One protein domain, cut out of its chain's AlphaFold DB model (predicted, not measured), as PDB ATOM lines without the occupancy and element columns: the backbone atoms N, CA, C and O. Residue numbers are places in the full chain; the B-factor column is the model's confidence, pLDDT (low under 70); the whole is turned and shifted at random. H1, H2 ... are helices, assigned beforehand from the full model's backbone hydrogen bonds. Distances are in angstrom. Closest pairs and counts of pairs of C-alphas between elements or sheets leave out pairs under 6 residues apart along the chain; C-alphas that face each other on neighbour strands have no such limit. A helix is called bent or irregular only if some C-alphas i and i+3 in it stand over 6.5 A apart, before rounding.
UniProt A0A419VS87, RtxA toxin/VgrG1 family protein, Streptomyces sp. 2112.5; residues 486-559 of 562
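AT A GLANCE: This is residues 486 to 559 of the 562 residues of the protein "RtxA toxin/VgrG1 family protein" of Streptomyces sp. 2112.5 (UniProt A0A419VS87). Five helices make an elongated body with H4 in its middle, H1 and H5 toward one end and H2 and H3 toward the other. H1 and H5 both pack on H4 and on each other as a triangle of helices, while the link after H2 makes a turn at the far end. The printed part has 74 residues with five named helices, H1 to H5 in order along the chain, no named strand, and the class all helix. It is compact, with a radius of gyration of the C-alphas of 12.2 A, and spans 36 by 21 by 19 A.

IN THESE COORDINATES: H1, residues 486 to 502, begins at C-alpha 486 (333.335, 225.833, 159.755) and is 19.2 A long. It is irregular, C-alphas 486 and 489 being 9.2 A apart, and has a kink of 76 degrees near residue 493. H2 is residues 508 to 518, 15.5 A, and H3 residues 527 to 533. H4, residues 536 to 546, and H5, residues 548 to 558, are each 15.2 A long; C-alpha 558 is at (336.126, 218.989, 165.043).

HOW THE PARTS SIT: H4 is the hub. H1 touches it with residues 495 to 502 alone, closest at the C-alphas of Val 495 and Ala 536, 6.2 A. H4 touches H5 at a steep tilt of 48 degrees, opposite ways, closest at C-alphas 544 and 551, 5.6 A. H1 touches H5, closest at C-alphas 494 and 558, 5.8 A. H2 only just touches H4, with 3 pairs of C-alphas within 8 A, the closest being those of Phe 511 and Trp 542, 7.1 A. H2 touches H3, closest at C-alphas 512 and 527, 5.7 A. H3 and H4 are apart. Each O i to N i+4 pair is within hydrogen-bond range in H2, H3, H4 and H5, and 10 of 13 are in H1.

THE WHOLE: The C-alphas farthest apart, of Thr 489 and Asp 524, are 37.2 A apart; those of Glu 486 and Gly 559 are 6.4 A apart. The printed part has no cut and no long link, and no printed residue is under 70 in pLDDT.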
ATOM      1  N   GLU A 486     332.978 225.554 158.356       79.50
ATOM      2  CA  GLU A 486     333.335 225.833 159.755       79.50
ATOM      3  C   GLU A 486     334.365 224.846 160.327       79.50
ATOM      4  O   GLU A 486     335.109 225.203 161.228       79.50
ATOM      5  N   PHE A 487     334.483 223.633 159.776       83.19
ATOM      6  CA  PHE A 487     335.472 222.642 160.223       83.19
ATOM      7  C   PHE A 487     336.883 222.871 159.657       83.19
ATOM      8  O   PHE A 487     337.802 222.127 160.008       83.19
ATOM      9  N   GLY A 488     337.074 223.848 158.762       83.31
ATOM     10  CA  GLY A 488     338.379 224.205 158.199       83.31
ATOM     11  C   GLY A 488     339.186 222.994 157.713       83.31
ATOM     12  O   GLY A 488     338.715 222.178 156.919       83.31
ATOM     13  N   THR A 489     340.409 222.841 158.225       86.19
ATOM     14  CA  THR A 489     341.322 221.735 157.884       86.19
ATOM     15  C   THR A 489     340.831 220.359 158.352       86.19
ATOM     16  O   THR A 489     341.220 219.344 157.777       86.19
ATOM     17  N   ARG A 490     339.929 220.301 159.341       87.94
ATOM     18  CA  ARG A 490     339.392 219.064 159.939       87.94
ATOM     19  C   ARG A 490     338.095 218.588 159.284       87.94
ATOM     20  O   ARG A 490     337.463 217.630 159.736       87.94
ATOM     21  N   ARG A 491     337.712 219.208 158.166       89.06
ATOM     22  CA  ARG A 491     336.508 218.881 157.389       89.06
ATOM     23  C   ARG A 491     336.381 217.393 157.053       89.06
ATOM     24  O   ARG A 491     335.291 216.838 157.153       89.06
ATOM     25  N   SER A 492     337.463 216.733 156.640       88.19
ATOM     26  CA  SER A 492     337.428 215.317 156.244       88.19
ATOM     27  C   SER A 492     337.089 214.387 157.420       88.19
ATOM     28  O   SER A 492     336.343 213.416 157.253       88.19
ATOM     29  N   GLU A 493     337.571 214.712 158.621       91.38
ATOM     30  CA  GLU A 493     337.252 214.010 159.865       91.38
ATOM     31  C   GLU A 493     335.809 214.271 160.302       91.38
ATOM     32  O   GLU A 493     335.083 213.324 160.616       91.38
ATOM     33  N   ALA A 494     335.362 215.528 160.239       89.75
ATOM     34  CA  ALA A 494     333.988 215.907 160.556       89.75
ATOM     35  C   ALA A 494     332.981 215.206 159.629       89.75
ATOM     36  O   ALA A 494     332.008 214.617 160.097       89.75
ATOM     37  N   VAL A 495     333.243 215.169 158.317       92.44
ATOM     38  CA  VAL A 495     332.408 214.447 157.340       92.44
ATOM     39  C   VAL A 495     332.353 212.952 157.648       92.44
ATOM     40  O   VAL A 495     331.287 212.340 157.548       92.44
ATOM     41  N   ARG A 496     333.474 212.347 158.058       94.00
ATOM     42  CA  ARG A 496     333.493 210.943 158.487       94.00
ATOM     43  C   ARG A 496     332.621 210.740 159.727       94.00
ATOM     44  O   ARG A 496     331.803 209.826 159.731       94.00
ATOM     45  N   ALA A 497     332.735 211.611 160.729       93.06
ATOM     46  CA  ALA A 497     331.927 211.552 161.944       93.06
ATOM     47  C   ALA A 497     330.425 211.740 161.667       93.06
ATOM     48  O   ALA A 497     329.609 211.000 162.211       93.06
ATOM     49  N   ILE A 498     330.063 212.666 160.775       94.00
ATOM     50  CA  ILE A 498     328.687 212.897 160.314       94.00
ATOM     51  C   ILE A 498     328.133 211.642 159.636       94.00
ATOM     52  O   ILE A 498     327.054 211.174 159.996       94.00
ATOM     53  N   ASN A 499     328.879 211.060 158.693       94.44
ATOM     54  CA  ASN A 499     328.466 209.836 158.004       94.44
ATOM     55  C   ASN A 499     328.263 208.676 158.985       94.44
ATOM     56  O   ASN A 499     327.238 207.999 158.919       94.44
ATOM     57  N   THR A 500     329.194 208.483 159.924       94.88
ATOM     58  CA  THR A 500     329.082 207.455 160.965       94.88
ATOM     59  C   THR A 500     327.876 207.698 161.870       94.88
ATOM     60  O   THR A 500     327.156 206.758 162.190       94.88
ATOM     61  N   ARG A 501     327.618 208.952 162.266       94.38
ATOM     62  CA  ARG A 501     326.498 209.295 163.151       94.38
ATOM     63  C   ARG A 501     325.152 209.048 162.482       94.38
ATOM     64  O   ARG A 501     324.256 208.501 163.120       94.38
ATOM     65  N   VAL A 502     325.012 209.425 161.213       95.00
ATOM     66  CA  VAL A 502     323.777 209.211 160.448       95.00
ATOM     67  C   VAL A 502     323.544 207.726 160.166       95.00
ATOM     68  O   VAL A 502     322.418 207.258 160.289       95.00
ATOM     69  N   ALA A 503     324.596 206.966 159.855       93.00
ATOM     70  CA  ALA A 503     324.502 205.518 159.654       93.00
ATOM     71  C   ALA A 503     324.341 204.717 160.964       93.00
ATOM     72  O   ALA A 503     324.183 203.498 160.924       93.00
ATOM     73  N   GLY A 504     324.417 205.381 162.121       90.88
ATOM     74  CA  GLY A 504     324.394 204.746 163.430       90.88
ATOM     75  C   GLY A 504     323.000 204.289 163.885       90.88
ATOM     76  O   GLY A 504     321.972 204.809 163.425       90.88
ATOM     77  N   PRO A 505     322.951 203.341 164.840       85.31
ATOM     78  CA  PRO A 505     321.702 202.911 165.459       85.31
ATOM     79  C   PRO A 505     320.990 204.107 166.113       85.31
ATOM     80  O   PRO A 505     321.615 204.923 166.788       85.31
ATOM     81  N   GLY A 506     319.681 204.232 165.874       85.00
ATOM     82  CA  GLY A 506     318.848 205.340 166.372       85.00
ATOM     83  C   GLY A 506     318.745 206.565 165.450       85.00
ATOM     84  O   GLY A 506     317.915 207.443 165.694       85.00
ATOM     85  N   ASN A 507     319.530 206.618 164.368       92.88
ATOM     86  CA  ASN A 507     319.480 207.700 163.380       92.88
ATOM     87  C   ASN A 507     319.143 207.217 161.971       92.88
ATOM     88  O   ASN A 507     318.467 207.930 161.238       92.88
ATOM     89  N   VAL A 508     319.589 206.015 161.609       94.62
ATOM     90  CA  VAL A 508     319.574 205.533 160.224       94.62
ATOM     91  C   VAL A 508     318.181 205.497 159.578       94.62
ATOM     92  O   VAL A 508     318.025 205.984 158.461       94.62
ATOM     93  N   GLU A 509     317.164 205.007 160.291       94.38
ATOM     94  CA  GLU A 509     315.779 204.963 159.789       94.38
ATOM     95  C   GLU A 509     315.150 206.362 159.750       94.38
ATOM     96  O   GLU A 509     314.633 206.788 158.725       94.38
ATOM     97  N   SER A 510     315.309 207.145 160.822       94.69
ATOM     98  CA  SER A 510     314.773 208.513 160.895       94.69
ATOM     99  C   SER A 510     315.387 209.452 159.847       94.69
ATOM    100  O   SER A 510     314.704 210.329 159.318       94.69
ATOM    101  N   PHE A 511     316.666 209.264 159.511       96.19
ATOM    102  CA  PHE A 511     317.300 209.967 158.402       96.19
ATOM    103  C   PHE A 511     316.743 209.511 157.053       96.19
ATOM    104  O   PHE A 511     316.504 210.344 156.181       96.19
ATOM    105  N   ALA A 512     316.549 208.203 156.860       94.94
ATOM    106  CA  ALA A 512     315.999 207.664 155.622       94.94
ATOM    107  C   ALA A 512     314.582 208.185 155.352       94.94
ATOM    108  O   ALA A 512     314.295 208.578 154.223       94.94
ATOM    109  N   ASP A 513     313.738 208.254 156.380       94.31
ATOM    110  CA  ASP A 513     312.380 208.792 156.280       94.31
ATOM    111  C   ASP A 513     312.395 210.278 155.923       94.31
ATOM    112  O   ASP A 513     311.803 210.672 154.917       94.31
ATOM    113  N   TRP A 514     313.191 211.080 156.637       94.69
ATOM    114  CA  TRP A 514     313.394 212.487 156.289       94.69
ATOM    115  C   TRP A 514     313.897 212.660 154.847       94.69
ATOM    116  O   TRP A 514     313.410 213.509 154.103       94.69
ATOM    117  N   TYR A 515     314.850 211.835 154.408       90.88
ATOM    118  CA  TYR A 515     315.403 211.930 153.058       90.88
ATOM    119  C   TYR A 515     314.360 211.602 151.979       90.88
ATOM    120  O   TYR A 515     314.371 212.215 150.912       90.88
ATOM    121  N   ARG A 516     313.437 210.666 152.241       92.88
ATOM    122  CA  ARG A 516     312.312 210.364 151.339       92.88
ATOM    123  C   ARG A 516     311.304 211.510 151.280       92.88
ATOM    124  O   ARG A 516     310.830 211.815 150.189       92.88
ATOM    125  N   GLU A 517     311.014 212.155 152.409       88.94
ATOM    126  CA  GLU A 517     310.135 213.332 152.464       88.94
ATOM    127  C   GLU A 517     310.696 214.497 151.642       88.94
ATOM    128  O   GLU A 517     309.971 215.121 150.871       88.94
ATOM    129  N   GLN A 518     312.003 214.761 151.756       83.25
ATOM    130  CA  GLN A 518     312.662 215.830 150.997       83.25
ATOM    131  C   GLN A 518     312.889 215.466 149.520       83.25
ATOM    132  O   GLN A 518     313.009 216.349 148.669       83.25
ATOM    133  N   HIS A 519     312.942 214.171 149.190       84.56
ATOM    134  CA  HIS A 519     313.180 213.682 147.832       84.56
ATOM    135  C   HIS A 519     312.187 212.575 147.431       84.56
ATOM    136  O   HIS A 519     312.579 211.405 147.337       84.56
ATOM    137  N   PRO A 520     310.930 212.929 147.078       81.75
ATOM    138  CA  PRO A 520     309.869 211.957 146.776       81.75
ATOM    139  C   PRO A 520     310.235 210.929 145.692       81.75
ATOM    140  O   PRO A 520     309.830 209.772 145.762       81.75
ATOM    141  N   ARG A 521     311.109 211.299 144.742       78.50
ATOM    142  CA  ARG A 521     311.683 210.408 143.707       78.50
ATOM    143  C   ARG A 521     312.513 209.227 144.249       78.50
ATOM    144  O   ARG A 521     313.077 208.450 143.474       78.50
ATOM    145  N   HIS A 522     312.711 209.136 145.560       86.75
ATOM    146  CA  HIS A 522     313.487 208.093 146.226       86.75
ATOM    147  C   HIS A 522     312.680 207.325 147.284       86.75
ATOM    148  O   HIS A 522     313.294 206.583 148.050       86.75
ATOM    149  N   GLN A 523     311.344 207.450 147.299       84.44
ATOM    150  CA  GLN A 523     310.471 206.742 148.248       84.44
ATOM    151  C   GLN A 523     310.757 205.234 148.309       84.44
ATOM    152  O   GLN A 523     311.001 204.707 149.393       84.44
ATOM    153  N   ASP A 524     310.865 204.572 147.155       88.88
ATOM    154  CA  ASP A 524     311.019 203.111 147.080       88.88
ATOM    155  C   ASP A 524     312.461 202.614 147.274       88.88
ATOM    156  O   ASP A 524     312.750 201.422 147.139       88.88
ATOM    157  N   LYS A 525     313.422 203.508 147.550       87.12
ATOM    158  CA  LYS A 525     314.828 203.104 147.677       87.12
ATOM    159  C   LYS A 525     315.121 202.522 149.067       87.12
ATOM    160  O   LYS A 525     314.682 203.076 150.083       87.12
ATOM    161  N   PRO A 526     315.932 201.447 149.142       93.75
ATOM    162  CA  PRO A 526     316.338 200.876 150.420       93.75
ATOM    163  C   PRO A 526     317.245 201.846 151.183       93.75
ATOM    164  O   PRO A 526     318.022 202.592 150.582       93.75
ATOM    165  N   VAL A 527     317.195 201.795 152.515       91.31
ATOM    166  CA  VAL A 527     317.903 202.705 153.436       91.31
ATOM    167  C   VAL A 527     319.401 202.811 153.123       91.31
ATOM    168  O   VAL A 527     319.935 203.911 152.983       91.31
ATOM    169  N   ALA A 528     320.074 201.682 152.883       90.75
ATOM    170  CA  ALA A 528     321.491 201.662 152.506       90.75
ATOM    171  C   ALA A 528     321.781 202.451 151.210       90.75
ATOM    172  O   ALA A 528     322.820 203.104 151.074       90.75
ATOM    173  N   ARG A 529     320.844 202.447 150.251       89.00
ATOM    174  CA  ARG A 529     320.968 203.228 149.017       89.00
ATOM    175  C   ARG A 529     320.745 204.718 149.268       89.00
ATOM    176  O   ARG A 529     321.413 205.530 148.640       89.00
ATOM    177  N   LEU A 530     319.871 205.087 150.200       88.06
ATOM    178  CA  LEU A 530     319.663 206.486 150.585       88.06
ATOM    179  C   LEU A 530     320.902 207.077 151.268       88.06
ATOM    180  O   LEU A 530     321.333 208.169 150.911       88.06
ATOM    181  N   LEU A 531     321.556 206.317 152.151       89.75
ATOM    182  CA  LEU A 531     322.804 206.738 152.801       89.75
ATOM    183  C   LEU A 531     323.954 206.987 151.817       89.75
ATOM    184  O   LEU A 531     324.806 207.837 152.076       89.75
ATOM    185  N   THR A 532     323.999 206.240 150.710       88.94
ATOM    186  CA  THR A 532     325.032 206.406 149.670       88.94
ATOM    187  C   THR A 532     324.708 207.528 148.689       88.94
ATOM    188  O   THR A 532     325.629 208.136 148.152       88.94
ATOM    189  N   LEU A 533     323.424 207.815 148.462       85.12
ATOM    190  CA  LEU A 533     322.983 208.924 147.613       85.12
ATOM    191  C   LEU A 533     323.090 210.277 148.319       85.12
ATOM    192  O   LEU A 533     323.406 211.271 147.674       85.12
ATOM    193  N   ALA A 534     322.843 210.311 149.628       86.25
ATOM    194  CA  ALA A 534     322.856 211.541 150.397       86.25
ATOM    195  C   ALA A 534     324.269 212.122 150.565       86.25
ATOM    196  O   ALA A 534     325.190 211.458 151.067       86.25
ATOM    197  N   THR A 535     324.412 213.400 150.224       89.19
ATOM    198  CA  THR A 535     325.650 214.163 150.391       89.19
ATOM    199  C   THR A 535     325.951 214.422 151.868       89.19
ATOM    200  O   THR A 535     325.075 214.376 152.738       89.19
ATOM    201  N   ALA A 536     327.214 214.734 152.176       86.25
ATOM    202  CA  ALA A 536     327.611 215.124 153.530       86.25
ATOM    203  C   ALA A 536     326.861 216.377 154.024       86.25
ATOM    204  O   ALA A 536     326.596 216.496 155.218       86.25
ATOM    205  N   GLN A 537     326.472 217.269 153.107       85.62
ATOM    206  CA  GLN A 537     325.691 218.469 153.404       85.62
ATOM    207  C   GLN A 537     324.244 218.139 153.790       85.62
ATOM    208  O   GLN A 537     323.727 218.677 154.762       85.62
ATOM    209  N   GLN A 538     323.590 217.212 153.087       89.31
ATOM    210  CA  GLN A 538     322.233 216.777 153.448       89.31
ATOM    211  C   GLN A 538     322.220 216.071 154.811       89.31
ATOM    212  O   GLN A 538     321.343 216.301 155.640       89.31
ATOM    213  N   LYS A 539     323.245 215.257 155.081       93.06
ATOM    214  CA  LYS A 539     323.434 214.594 156.378       93.06
ATOM    215  C   LYS A 539     323.701 215.587 157.509       93.06
ATOM    216  O   LYS A 539     323.153 215.426 158.599       93.06
ATOM    217  N   SER A 540     324.506 216.624 157.265       89.44
ATOM    218  CA  SER A 540     324.763 217.668 158.261       89.44
ATOM    219  C   SER A 540     323.530 218.533 158.515       89.44
ATOM    220  O   SER A 540     323.223 218.819 159.669       89.44
ATOM    221  N   GLN A 541     322.769 218.882 157.476       89.19
ATOM    222  CA  GLN A 541     321.501 219.603 157.604       89.19
ATOM    223  C   GLN A 541     320.503 218.836 158.474       89.19
ATOM    224  O   GLN A 541     319.903 219.418 159.382       89.19
ATOM    225  N   TRP A 542     320.352 217.532 158.239       93.56
ATOM    226  CA  TRP A 542     319.481 216.702 159.064       93.56
ATOM    227  C   TRP A 542     319.961 216.625 160.518       93.56
ATOM    228  O   TRP A 542     319.160 216.811 161.428       93.56
ATOM    229  N   LEU A 543     321.263 216.441 160.773       92.00
ATOM    230  CA  LEU A 543     321.787 216.447 162.147       92.00
ATOM    231  C   LEU A 543     321.553 217.794 162.846       92.00
ATOM    232  O   LEU A 543     321.136 217.816 163.998       92.00
ATOM    233  N   ARG A 544     321.764 218.920 162.156       88.44
ATOM    234  CA  ARG A 544     321.537 220.269 162.706       88.44
ATOM    235  C   ARG A 544     320.099 220.498 163.153       88.44
ATOM    236  O   ARG A 544     319.876 221.196 164.137       88.44
ATOM    237  N   THR A 545     319.148 219.956 162.402       85.00
ATOM    238  CA  THR A 545     317.715 220.210 162.586       85.00
ATOM    239  C   THR A 545     317.066 219.172 163.495       85.00
ATOM    240  O   THR A 545     316.390 219.534 164.452       85.00
ATOM    241  N   SER A 546     317.327 217.891 163.249       89.44
ATOM    242  CA  SER A 546     316.678 216.767 163.932       89.44
ATOM    243  C   SER A 546     317.457 216.256 165.149       89.44
ATOM    244  O   SER A 546     316.874 215.625 166.030       89.44
ATOM    245  N   ARG A 547     318.778 216.486 165.208       91.31
ATOM    246  CA  ARG A 547     319.683 215.984 166.266       91.31
ATOM    247  C   ARG A 547     320.690 217.063 166.731       91.31
ATOM    248  O   ARG A 547     321.902 216.816 166.705       91.31
ATOM    249  N   PRO A 548     320.233 218.248 167.178       88.25
ATOM    250  CA  PRO A 548     321.101 219.407 167.427       88.25
ATOM    251  C   PRO A 548     322.200 219.165 168.474       88.25
ATOM    252  O   PRO A 548     323.280 219.742 168.368       88.25
ATOM    253  N   GLU A 549     321.972 218.292 169.457       89.12
ATOM    254  CA  GLU A 549     322.989 217.917 170.452       89.12
ATOM    255  C   GLU A 549     324.121 217.086 169.835       89.12
ATOM    256  O   GLU A 549     325.293 217.379 170.049       89.12
ATOM    257  N   GLN A 550     323.785 216.121 168.975       91.50
ATOM    258  CA  GLN A 550     324.777 215.308 168.261       91.50
ATOM    259  C   GLN A 550     325.581 216.149 167.266       91.50
ATOM    260  O   GLN A 550     326.762 215.893 167.035       91.50
ATOM    261  N   TRP A 551     324.945 217.164 166.677       91.06
ATOM    262  CA  TRP A 551     325.635 218.161 165.868       91.06
ATOM    263  C   TRP A 551     326.610 218.997 166.704       91.06
ATOM    264  O   TRP A 551     327.749 219.196 166.287       91.06
ATOM    265  N   ARG A 552     326.192 219.448 167.895       89.62
ATOM    266  CA  ARG A 552     327.048 220.204 168.820       89.62
ATOM    267  C   ARG A 552     328.295 219.409 169.206       89.62
ATOM    268  O   ARG A 552     329.384 219.931 169.056       89.62
ATOM    269  N   GLU A 553     328.161 218.126 169.538       91.44
ATOM    270  CA  GLU A 553     329.308 217.249 169.834       91.44
ATOM    271  C   GLU A 553     330.310 217.140 168.671       91.44
ATOM    272  O   GLU A 553     331.520 217.067 168.882       91.44
ATOM    273  N   ILE A 554     329.822 217.103 167.425       89.75
ATOM    274  CA  ILE A 554     330.685 217.081 166.235       89.75
ATOM    275  C   ILE A 554     331.407 218.428 166.091       89.75
ATOM    276  O   ILE A 554     332.603 218.443 165.806       89.75
ATOM    277  N   LYS A 555     330.720 219.547 166.337       88.75
ATOM    278  CA  LYS A 555     331.339 220.879 166.337       88.75
ATOM    279  C   LYS A 555     332.371 221.054 167.440       88.75
ATOM    280  O   LYS A 555     333.472 221.487 167.144       88.75
ATOM    281  N   ASP A 556     332.072 220.643 168.661       88.19
ATOM    282  CA  ASP A 556     332.999 220.782 169.788       88.19
ATOM    283  C   ASP A 556     334.255 219.920 169.581       88.19
ATOM    284  O   ASP A 556     335.353 220.276 170.001       88.19
ATOM    285  N   ARG A 557     334.116 218.784 168.885       89.06
ATOM    286  CA  ARG A 557     335.229 217.868 168.621       89.06
ATOM    287  C   ARG A 557     336.076 218.241 167.408       89.06
ATOM    288  O   ARG A 557     337.272 217.942 167.421       89.06
ATOM    289  N   PHE A 558     335.474 218.782 166.348       89.88
ATOM    290  CA  PHE A 558     336.126 218.989 165.043       89.88
ATOM    291  C   PHE A 558     336.138 220.441 164.560       89.88
ATOM    292  O   PHE A 558     336.750 220.717 163.531       89.88
ATOM    293  N   GLY A 559     335.452 221.342 165.257       79.12
ATOM    294  CA  GLY A 559     335.453 222.771 164.977       79.12
ATOM    295  C   GLY A 559     336.827 223.407 165.211       79.12
ATOM    296  O   GLY A 559     337.756 222.737 165.676       79.12
TER     297      GLY A 559